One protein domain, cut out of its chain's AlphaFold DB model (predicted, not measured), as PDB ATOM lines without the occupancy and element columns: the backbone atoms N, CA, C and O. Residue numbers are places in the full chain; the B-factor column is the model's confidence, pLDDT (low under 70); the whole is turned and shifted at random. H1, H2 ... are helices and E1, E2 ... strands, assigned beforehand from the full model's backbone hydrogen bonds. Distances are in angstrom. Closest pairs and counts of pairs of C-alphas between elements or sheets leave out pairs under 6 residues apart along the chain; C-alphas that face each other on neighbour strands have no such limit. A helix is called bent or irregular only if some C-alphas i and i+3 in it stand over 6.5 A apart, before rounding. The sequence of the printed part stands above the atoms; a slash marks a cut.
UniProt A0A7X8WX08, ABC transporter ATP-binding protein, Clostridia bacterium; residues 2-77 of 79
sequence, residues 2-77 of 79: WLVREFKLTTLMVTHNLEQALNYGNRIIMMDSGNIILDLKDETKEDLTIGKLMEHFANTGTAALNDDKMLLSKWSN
ATOM      1  N   TRP A   2     115.062 140.400  89.552       90.56
ATOM      2  CA  TRP A   2     116.180 140.074  90.458       90.56
ATOM      3  C   TRP A   2     115.817 139.085  91.578       90.56
ATOM      4  O   TRP A   2     116.526 138.110  91.759       90.56
ATOM      5  N   LEU A   3     114.674 139.267  92.251       94.44
ATOM      6  CA  LEU A   3     114.208 138.374  93.318       94.44
ATOM      7  C   LEU A   3     114.033 136.926  92.829       94.44
ATOM      8  O   LEU A   3     114.466 135.977  93.471       94.44
ATOM      9  N   VAL A   4     113.407 136.758  91.665       93.25
ATOM     10  CA  VAL A   4     113.140 135.439  91.078       93.25
ATOM     11  C   VAL A   4     114.450 134.754  90.689       93.25
ATOM     12  O   VAL A   4     114.613 133.562  90.945       93.25
ATOM     13  N   ARG A   5     115.392 135.514  90.114       90.19
ATOM     14  CA  ARG A   5     116.708 135.014  89.689       90.19
ATOM     15  C   ARG A   5     117.601 134.664  90.886       90.19
ATOM     16  O   ARG A   5     118.180 133.583  90.895       90.19
ATOM     17  N   GLU A   6     117.655 135.533  91.893       96.56
ATOM     18  CA  GLU A   6     118.484 135.371  93.097       96.56
ATOM     19  C   GLU A   6     118.066 134.139  93.906       96.56
ATOM     20  O   GLU A   6     118.891 133.304  94.268       96.56
ATOM     21  N   PHE A   7     116.759 133.972  94.124       97.06
ATOM     22  CA  PHE A   7     116.218 132.885  94.943       97.06
ATOM     23  C   PHE A   7     115.766 131.662  94.131       97.06
ATOM     24  O   PHE A   7     115.217 130.722  94.704       97.06
ATOM     25  N   LYS A   8     115.993 131.651  92.808       93.81
ATOM     26  CA  LYS A   8     115.613 130.564  91.882       93.81
ATOM     27  C   LYS A   8     114.152 130.124  92.032       93.81
ATOM     28  O   LYS A   8     113.843 128.935  92.109       93.81
ATOM     29  N   LEU A   9     113.245 131.094  92.093       95.94
ATOM     30  CA  LEU A   9     111.829 130.830  92.337       95.94
ATOM     31  C   LEU A   9     111.109 130.437  91.046       95.94
ATOM     32  O   LEU A   9     111.148 131.163  90.053       95.94
ATOM     33  N   THR A  10     110.359 129.337  91.073       93.62
ATOM     34  CA  THR A  10     109.396 129.043  90.005       93.62
ATOM     35  C   THR A  10     108.253 130.048  90.086       93.62
ATOM     36  O   THR A  10     107.501 130.060  91.059       93.62
ATOM     37  N   THR A  11     108.127 130.899  89.070       94.25
ATOM     38  CA  THR A  11     107.144 131.989  89.035       94.25
ATOM     39  C   THR A  11     106.274 131.864  87.795       94.25
ATOM     40  O   THR A  11     106.785 131.644  86.699       94.25
ATOM     41  N   LEU A  12     104.963 132.035  87.967       94.56
ATOM     42  CA  LEU A  12     103.998 132.140  86.878       94.56
ATOM     43  C   LEU A  12     103.361 133.528  86.918       94.56
ATOM     44  O   LEU A  12     102.856 133.952  87.956       94.56
ATOM     45  N   MET A  13     103.370 134.218  85.783       93.00
ATOM     46  CA  MET A  13     102.683 135.492  85.601       93.00
ATOM     47  C   MET A  13     101.549 135.299  84.599       93.00
ATOM     48  O   MET A  13     101.773 134.781  83.509       93.00
ATOM     49  N   VAL A  14     100.348 135.748  84.959       91.94
ATOM     50  CA  VAL A  14      99.200 135.819  84.048       91.94
ATOM     51  C   VAL A  14      98.957 137.288  83.739       91.94
ATOM     52  O   VAL A  14      98.721 138.084  84.646       91.94
ATOM     53  N   THR A  15      99.061 137.664  82.468       85.81
ATOM     54  CA  THR A  15      98.891 139.051  82.026       85.81
ATOM     55  C   THR A  15      98.252 139.093  80.645       85.81
ATOM     56  O   THR A  15      98.458 138.196  79.832       85.81
ATOM     57  N   HIS A  16      97.495 140.157  80.382       81.88
ATOM     58  CA  HIS A  16      97.009 140.503  79.043       81.88
ATOM     59  C   HIS A  16      97.955 141.486  78.327       81.88
ATOM     60  O   HIS A  16      97.678 141.918  77.212       81.88
ATOM     61  N   ASN A  17      99.062 141.885  78.969       82.38
ATOM     62  CA  ASN A  17     100.066 142.763  78.384       82.38
ATOM     63  C   ASN A  17     101.241 141.937  77.834       82.38
ATOM     64  O   ASN A  17     102.078 141.438  78.591       82.38
ATOM     65  N   LEU A  18     101.321 141.837  76.506       81.38
ATOM     66  CA  LEU A  18     102.374 141.089  75.814       81.38
ATOM     67  C   LEU A  18     103.774 141.664  76.035       81.38
ATOM     68  O   LEU A  18     104.733 140.901  76.097       81.38
ATOM     69  N   GLU A  19     103.903 142.978  76.213       84.06
ATOM     70  CA  GLU A  19     105.189 143.617  76.494       84.06
ATOM     71  C   GLU A  19     105.749 143.145  77.840       84.06
ATOM     72  O   GLU A  19     106.924 142.815  77.949       84.06
ATOM     73  N   GLN A  20     104.898 143.001  78.859       86.62
ATOM     74  CA  GLN A  20     105.316 142.427  80.141       86.62
ATOM     75  C   GLN A  20     105.706 140.951  80.005       86.62
ATOM     76  O   GLN A  20     106.700 140.524  80.590       86.62
ATOM     77  N   ALA A  21     104.948 140.167  79.234       85.94
ATOM     78  CA  ALA A  21     105.259 138.758  78.991       85.94
ATOM     79  C   ALA A  21     106.601 138.578  78.256       85.94
ATOM     80  O   ALA A  21     107.370 137.663  78.569       85.94
ATOM     81  N   LEU A  22     106.912 139.474  77.316       84.19
ATOM     82  CA  LEU A  22     108.206 139.535  76.640       84.19
ATOM     83  C   LEU A  22     109.327 139.959  77.587       84.19
ATOM     84  O   LEU A  22     110.332 139.255  77.647       84.19
ATOM     85  N   ASN A  23     109.125 141.030  78.352       86.00
ATOM     86  CA  ASN A  23     110.168 141.639  79.175       86.00
ATOM     87  C   ASN A  23     110.518 140.846  80.437       86.00
ATOM     88  O   ASN A  23     111.638 140.983  80.909       86.00
ATOM     89  N   TYR A  24     109.578 140.079  81.007       87.56
ATOM     90  CA  TYR A  24     109.780 139.396  82.297       87.56
ATOM     91  C   TYR A  24     109.692 137.871  82.246       87.56
ATOM     92  O   TYR A  24     110.128 137.191  83.176       87.56
ATOM     93  N   GLY A  25     109.045 137.316  81.219       86.62
ATOM     94  CA  GLY A  25     108.913 135.871  81.075       86.62
ATOM     95  C   GLY A  25     110.170 135.263  80.465       86.62
ATOM     96  O   GLY A  25     110.797 135.887  79.622       86.62
ATOM     97  N   ASN A  26     110.486 134.022  80.809       86.56
ATOM     98  CA  ASN A  26     111.460 133.201  80.073       86.56
ATOM     99  C   ASN A  26     110.802 132.128  79.179       86.56
ATOM    100  O   ASN A  26     111.445 131.430  78.395       86.56
ATOM    101  N   ARG A  27     109.483 131.984  79.324       89.31
ATOM    102  CA  ARG A  27     108.601 131.175  78.492       89.31
ATOM    103  C   ARG A  27     107.266 131.899  78.387       89.31
ATOM    104  O   ARG A  27     106.759 132.393  79.394       89.31
ATOM    105  N   ILE A  28     106.705 131.972  77.190       89.44
ATOM    106  CA  ILE A  28     105.378 132.537  76.948       89.44
ATOM    107  C   ILE A  28     104.479 131.403  76.498       89.44
ATOM    108  O   ILE A  28     104.758 130.751  75.498       89.44
ATOM    109  N   ILE A  29     103.394 131.199  77.234       89.38
ATOM    110  CA  ILE A  29     102.329 130.281  76.855       89.38
ATOM    111  C   ILE A  29     101.091 131.133  76.620       89.38
ATOM    112  O   ILE A  29     100.662 131.863  77.513       89.38
ATOM    113  N   MET A  30     100.531 131.045  75.422       85.44
ATOM    114  CA  MET A  30      99.271 131.685  75.078       85.44
ATOM    115  C   MET A  30      98.195 130.620  74.963       85.44
ATOM    116  O   MET A  30      98.419 129.551  74.386       85.44
ATOM    117  N   MET A  31      97.034 130.909  75.533       85.44
ATOM    118  CA  MET A  31      95.924 129.974  75.595       85.44
ATOM    119  C   MET A  31      94.664 130.619  75.033       85.44
ATOM    120  O   MET A  31      94.393 131.781  75.324       85.44
ATOM    121  N   ASP A  32      93.886 129.848  74.281       79.69
ATOM    122  CA  ASP A  32      92.535 130.200  73.847       79.69
ATOM    123  C   ASP A  32      91.612 129.001  74.088       79.69
ATOM    124  O   ASP A  32      91.952 127.858  73.780       79.69
ATOM    125  N   SER A  33      90.447 129.256  74.690       84.62
ATOM    126  CA  SER A  33      89.399 128.251  74.918       84.62
ATOM    127  C   SER A  33      89.895 126.955  75.587       84.62
ATOM    128  O   SER A  33      89.462 125.854  75.257       84.62
ATOM    129  N   GLY A  34      90.832 127.086  76.535       84.62
ATOM    130  CA  GLY A  34      91.422 125.963  77.275       84.62
ATOM    131  C   GLY A  34      92.541 125.214  76.542       84.62
ATOM    132  O   GLY A  34      93.116 124.291  77.114       84.62
ATOM    133  N   ASN A  35      92.893 125.624  75.323       84.31
ATOM    134  CA  ASN A  35      93.968 125.032  74.530       84.31
ATOM    135  C   ASN A  35      95.188 125.952  74.498       84.31
ATOM    136  O   ASN A  35      95.049 127.173  74.471       84.31
ATOM    137  N   ILE A  36      96.387 125.371  74.471       87.56
ATOM    138  CA  ILE A  36      97.622 126.120  74.220       87.56
ATOM    139  C   ILE A  36      97.723 126.357  72.715       87.56
ATOM    140  O   ILE A  36      97.800 125.400  71.947       87.56
ATOM    141  N   ILE A  37      97.733 127.622  72.310       83.81
ATOM    142  CA  ILE A  37      97.843 128.029  70.901       83.81
ATOM    143  C   ILE A  37      99.251 128.512  70.544       83.81
ATOM    144  O   ILE A  37      99.618 128.545  69.373       83.81
ATOM    145  N   LEU A  38     100.059 128.858  71.551       84.31
ATOM    146  CA  LEU A  38     101.443 129.281  71.378       84.31
ATOM    147  C   LEU A  38     102.267 128.901  72.609       84.31
ATOM    148  O   LEU A  38     101.830 129.115  73.740       84.31
ATOM    149  N   ASP A  39     103.469 128.380  72.383       88.06
ATOM    150  CA  ASP A  39     104.445 128.058  73.425       88.06
ATOM    151  C   ASP A  39     105.846 128.448  72.941       88.06
ATOM    152  O   ASP A  39     106.383 127.852  72.008       88.06
ATOM    153  N   LEU A  40     106.415 129.485  73.549       85.25
ATOM    154  CA  LEU A  40     107.698 130.075  73.173       85.25
ATOM    155  C   LEU A  40     108.653 130.039  74.354       85.25
ATOM    156  O   LEU A  40     108.264 130.379  75.469       85.25
ATOM    157  N   LYS A  41     109.913 129.688  74.105       85.31
ATOM    158  CA  LYS A  41     110.981 129.641  75.111       85.31
ATOM    159  C   LYS A  41     111.992 130.756  74.851       85.31
ATOM    160  O   LYS A  41     112.050 131.287  73.751       85.31
ATOM    161  N   ASP A  42     112.802 131.099  75.847       72.94
ATOM    162  CA  ASP A  42     113.810 132.167  75.744       72.94
ATOM    163  C   ASP A  42     114.735 132.050  74.523       72.94
ATOM    164  O   ASP A  42     115.018 133.047  73.871       72.94
ATOM    165  N   GLU A  43     115.139 130.835  74.152       64.94
ATOM    166  CA  GLU A  43     115.976 130.571  72.968       64.94
ATOM    167  C   GLU A  43     115.323 130.996  71.639       64.94
ATOM    168  O   GLU A  43     116.018 131.226  70.655       64.94
ATOM    169  N   THR A  44     113.996 131.150  71.608       61.16
ATOM    170  CA  THR A  44     113.249 131.652  70.449       61.16
ATOM    171  C   THR A  44     112.802 133.106  70.607       61.16
ATOM    172  O   THR A  44     112.214 133.654  69.675       61.16
ATOM    173  N   LYS A  45     113.076 133.756  71.752       61.94
ATOM    174  CA  LYS A  45     112.655 135.138  72.040       61.94
ATOM    175  C   LYS A  45     113.533 136.221  71.425       61.94
ATOM    176  O   LYS A  45     113.024 137.321  71.232       61.94
ATOM    177  N   GLU A  46     114.805 135.951  71.131       63.66
ATOM    178  CA  GLU A  46     115.738 136.990  70.655       63.66
ATOM    179  C   GLU A  46     115.250 137.682  69.367       63.66
ATOM    180  O   GLU A  46     115.451 138.882  69.198       63.66
ATOM    181  N   ASP A  47     114.496 136.969  68.526       67.94
ATOM    182  CA  ASP A  47     113.909 137.488  67.280       67.94
ATOM    183  C   ASP A  47     112.425 137.880  67.390       67.94
ATOM    184  O   ASP A  47     111.755 138.157  66.379       67.94
ATOM    185  N   LEU A  48     111.870 137.861  68.600       71.88
ATOM    186  CA  LEU A  48     110.435 137.828  68.828       71.88
ATOM    187  C   LEU A  48     109.927 139.204  69.266       71.88
ATOM    188  O   LEU A  48     110.141 139.659  70.386       71.88
ATOM    189  N   THR A  49     109.238 139.883  68.351       76.88
ATOM    190  CA  THR A  49     108.623 141.189  68.608       76.88
ATOM    191  C   THR A  49     107.152 141.039  68.978       76.88
ATOM    192  O   THR A  49     106.505 140.044  68.639       76.88
ATOM    193  N   ILE A  50     106.589 142.070  69.620       75.12
ATOM    194  CA  ILE A  50     105.140 142.157  69.873       75.12
ATOM    195  C   ILE A  50     104.362 141.959  68.564       75.12
ATOM    196  O   ILE A  50     103.385 141.220  68.543       75.12
ATOM    197  N   GLY A  51     104.829 142.549  67.458       72.62
ATOM    198  CA  GLY A  51     104.196 142.398  66.146       72.62
ATOM    199  C   GLY A  51     104.113 140.943  65.680       72.62
ATOM    200  O   GLY A  51     103.046 140.499  65.271       72.62
ATOM    201  N   LYS A  52     105.199 140.172  65.823       75.06
ATOM    202  CA  LYS A  52     105.202 138.744  65.471       75.06
ATOM    203  C   LYS A  52     104.290 137.921  66.383       75.06
ATOM    204  O   LYS A  52     103.590 137.040  65.899       75.06
ATOM    205  N   LEU A  53     104.245 138.213  67.688       75.69
ATOM    206  CA  LEU A  53     103.295 137.564  68.611       75.69
ATOM    207  C   LEU A  53     101.847 137.787  68.184       75.69
ATOM    208  O   LEU A  53     101.054 136.849  68.188       75.69
ATOM    209  N   MET A  54     101.523 139.023  67.806       72.44
ATOM    210  CA  MET A  54     100.194 139.388  67.327       72.44
ATOM    211  C   MET A  54      99.849 138.679  66.017       72.44
ATOM    212  O   MET A  54      98.737 138.185  65.873       72.44
ATOM    213  N   GLU A  55     100.801 138.574  65.089       73.69
ATOM    214  CA  GLU A  55     100.626 137.827  63.843       73.69
ATOM    215  C   GLU A  55     100.388 136.334  64.108       73.69
ATOM    216  O   GLU A  55      99.446 135.749  63.575       73.69
ATOM    217  N   HIS A  56     101.183 135.717  64.988       72.12
ATOM    218  CA  HIS A  56     100.975 134.328  65.393       72.12
ATOM    219  C   HIS A  56      99.589 134.120  66.007       72.12
ATOM    220  O   HIS A  56      98.924 133.148  65.653       72.12
ATOM    221  N   PHE A  57      99.133 135.036  66.865       68.56
ATOM    222  CA  PHE A  57      97.814 134.966  67.493       68.56
ATOM    223  C   PHE A  57      96.672 135.106  66.479       68.56
ATOM    224  O   PHE A  57      95.768 134.272  66.457       68.56
ATOM    225  N   ALA A  58      96.751 136.099  65.590       66.81
ATOM    226  CA  ALA A  58      95.766 136.308  64.528       66.81
ATOM    227  C   ALA A  58      95.651 135.091  63.595       66.81
ATOM    228  O   ALA A  58      94.562 134.762  63.131       66.81
ATOM    229  N   ASN A  59      96.763 134.388  63.364       64.94
ATOM    230  CA  ASN A  59      96.809 133.208  62.506       64.94
ATOM    231  C   ASN A  59      96.359 131.906  63.203       64.94
ATOM    232  O   ASN A  59      96.099 130.924  62.509       64.94
ATOM    233  N   THR A  60      96.279 131.862  64.541       61.91
ATOM    234  CA  THR A  60      95.981 130.627  65.304       61.91
ATOM    235  C   THR A  60      94.665 130.640  66.089       61.91
ATOM    236  O   THR A  60      94.188 129.559  66.433       61.91
ATOM    237  N   GLY A  61      94.049 131.798  66.360       55.41
ATOM    238  CA  GLY A  61      92.885 131.904  67.253       55.41
ATOM    239  C   GLY A  61      91.620 132.497  66.623       55.41
ATOM    240  O   GLY A  61      91.625 133.586  66.056       55.41
ATOM    241  N   THR A  62      90.483 131.829  66.833       48.72
ATOM    242  CA  THR A  62      89.113 132.299  66.527       48.72
ATOM    243  C   THR A  62      88.670 133.533  67.336       48.72
ATOM    244  O   THR A  62      87.634 134.126  67.039       48.72
ATOM    245  N   ALA A  63      89.445 133.938  68.348       46.78
ATOM    246  CA  ALA A  63      89.184 135.078  69.230       46.78
ATOM    247  C   ALA A  63      89.557 136.456  68.638       46.78
ATOM    248  O   ALA A  63      89.296 137.477  69.277       46.78
ATOM    249  N   ALA A  64      90.106 136.503  67.416       46.41
ATOM    250  CA  ALA A  64      90.457 137.749  66.727       46.41
ATOM    251  C   ALA A  64      89.287 138.757  66.646       46.41
ATOM    252  O   ALA A  64      89.508 139.954  66.603       46.41
ATOM    253  N   LEU A  65      88.030 138.310  66.703       44.88
ATOM    254  CA  LEU A  65      86.878 139.178  66.438       44.88
ATOM    255  C   LEU A  65      86.383 140.013  67.636       44.88
ATOM    256  O   LEU A  65      85.658 140.983  67.418       44.88
ATOM    257  N   ASN A  66      86.744 139.679  68.884       40.44
ATOM    258  CA  ASN A  66      86.177 140.357  70.066       40.44
ATOM    259  C   ASN A  66      87.165 141.278  70.804       40.44
ATOM    260  O   ASN A  66      86.743 142.317  71.317       40.44
ATOM    261  N   ASP A  67      88.463 140.962  70.800       50.84
ATOM    262  CA  ASP A  67      89.500 141.782  71.451       50.84
ATOM    263  C   ASP A  67      90.095 142.872  70.540       50.84
ATOM    264  O   ASP A  67      90.763 143.794  71.025       50.84
ATOM    265  N   ASP A  68      89.775 142.843  69.240       52.31
ATOM    266  CA  ASP A  68      90.176 143.849  68.247       52.31
ATOM    267  C   ASP A  68      89.861 145.279  68.712       52.31
ATOM    268  O   ASP A  68      90.657 146.199  68.530       52.31
ATOM    269  N   LYS A  69      88.743 145.494  69.415       46.12
ATOM    270  CA  LYS A  69      88.369 146.828  69.913       46.12
ATOM    271  C   LYS A  69      89.302 147.345  71.014       46.12
ATOM    272  O   LYS A  69      89.490 148.556  71.144       46.12
ATOM    273  N   MET A  70      89.894 146.455  71.806       47.91
ATOM    274  CA  MET A  70      90.792 146.818  72.905       47.91
ATOM    275  C   MET A  70      92.242 146.984  72.425       47.91
ATOM    276  O   MET A  70      92.960 147.849  72.927       47.91
ATOM    277  N   LEU A  71      92.648 146.215  71.410       52.28
ATOM    278  CA  LEU A  71      93.958 146.318  70.764       52.28
ATOM    279  C   LEU A  71      94.050 147.538  69.832       52.28
ATOM    280  O   LEU A  71      95.008 148.307  69.918       52.28
ATOM    281  N   LEU A  72      93.022 147.787  69.012       52.81
ATOM    282  CA  LEU A  72      92.988 148.923  68.081       52.81
ATOM    283  C   LEU A  72      92.811 150.273  68.794       52.81
ATOM    284  O   LEU A  72      93.383 151.277  68.367       52.81
ATOM    285  N   SER A  73      92.073 150.323  69.911       47.84
ATOM    286  CA  SER A  73      91.872 151.573  70.668       47.84
ATOM    287  C   SER A  73      93.136 152.073  71.372       47.84
ATOM    288  O   SER A  73      93.319 153.282  71.504       47.84
ATOM    289  N   LYS A  74      94.037 151.172  71.786       42.44
ATOM    290  CA  LYS A  74      95.324 151.559  72.385       42.44
ATOM    291  C   LYS A  74      96.330 152.066  71.353       42.44
ATOM    292  O   LYS A  74      97.147 152.914  71.694       42.44
ATOM    293  N   TRP A  75      96.249 151.603  70.107       46.59
ATOM    294  CA  TRP A  75      97.144 152.041  69.034       46.59
ATOM    295  C   TRP A  75      96.675 153.337  68.347       46.59
ATOM    296  O   TRP A  75      97.500 154.182  68.020       46.59
ATOM    297  N   SER A  76      95.359 153.574  68.241       45.34
ATOM    298  CA  SER A  76      94.811 154.850  67.734       45.34
ATOM    299  C   SER A  76      95.202 156.076  68.574       45.34
ATOM    300  O   SER A  76      95.154 157.190  68.062       45.34
ATOM    301  N   ASN A  77      95.558 155.889  69.848       40.09
ATOM    302  CA  ASN A  77      95.962 156.964  70.762       40.09
ATOM    303  C   ASN A  77      97.489 157.113  70.896       40.09
ATOM    304  O   ASN A  77      97.946 157.890  71.728       40.09
TER     305      ASN A  77
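What this domain is: This is residues 2 to 77 of the 79 residues of the protein "ABC transporter ATP-binding protein" of Clostridia bacterium (UniProt A0A7X8WX08). A small body is made of a two-stranded hairpin, E1 and E2, with helix H4 over one face of it and helix H2 beside E1, and an arm sticks out at either end. Residues 2 to 10, with the short H1, stick out at one end, and most of H5, residues 65 to 70 and 72 to 76, sticks out at the other. The printed part has 76 residues, with five named helices and two named strands in the order H1, H2, E1, E2, H3, H4, H5; the sheet E1 - E2 is antiparallel, and the class is mixed, helices and strands. The whole is only just loose, close to compact, with a radius of gyration of the C-alphas of 13.8 A and spans of 41 by 31 by 22 A.

Where its parts are: H1 is residues 2 to 6, 5.9 A long, and begins at C-alpha 2 at (116.180, 140.074, 90.458). H2, residues 18 to 24, is 10.0 A long. E1 is residues 27 to 32, 16.8 A, and E2 is residues 35 to 41, 17.6 A, beginning at C-alpha 35 at (93.968, 125.032, 74.530). H3, residues 42 to 45, is 4.9 A long. H4, residues 50 to 60, is 15.4 A long. H5, residues 64 to 76, is 17.7 A long and ends at C-alpha 76 at (94.811, 154.850, 67.734); it is only just irregular, with C-alphas 66 and 69 6.8 A apart.

How they stand to each other: E1 and E2 form an antiparallel hairpin, with 165 degrees between their directions; N 28 and O 40 are 2.8 A apart and N 37 and O 30 are 2.9 A apart, within hydrogen-bond range. The closest C-alphas of E2 and H4 are those of Ile 37 and Thr 60, 6.4 A apart. E1 and H4 are near each other, with 6 pairs of C-alphas within 10 A. The closest C-alphas of H2 and E1 are those of Ala 21 and Ile 28, 6.5 A apart. H2 and H4 only just touch, with 3 pairs of C-alphas within 8 A, the closest those of Leu 18 and Ile 50 at 6.6 A; they run opposite ways at a steep tilt of 57 degrees. H2 and H3 are close but not clearly touching, the closest C-alphas being those of Leu 22 and Lys 45, 7.8 A apart. H4 and H5 are close but not clearly touching, with the C-alphas of Ala 58 and Ala 64 closest at 5.9 A, at a shallow tilt of 19 degrees, opposite ways. H1 is apart from H2 and from H4. In H1, H2 and H4 every O i to N i+4 pair is within hydrogen-bond range, H3 is too short for such a pair, and H5 has 4 of 9, with 2 of 10 O i to N i+3 pairs within range.

The domain as a whole: The two C-alphas farthest apart are those of Glu 6 and Leu 65, 41.5 A. Without the stretches that stand free, 55 residues span 26 by 23 by 21 A. The printed part has no cut. The link from H1 to H2, 11 residues, is long; the other links are tight. Mean pLDDT of the printed part is 74.4; residues 43 to 47 and 57 to 77 are under 70.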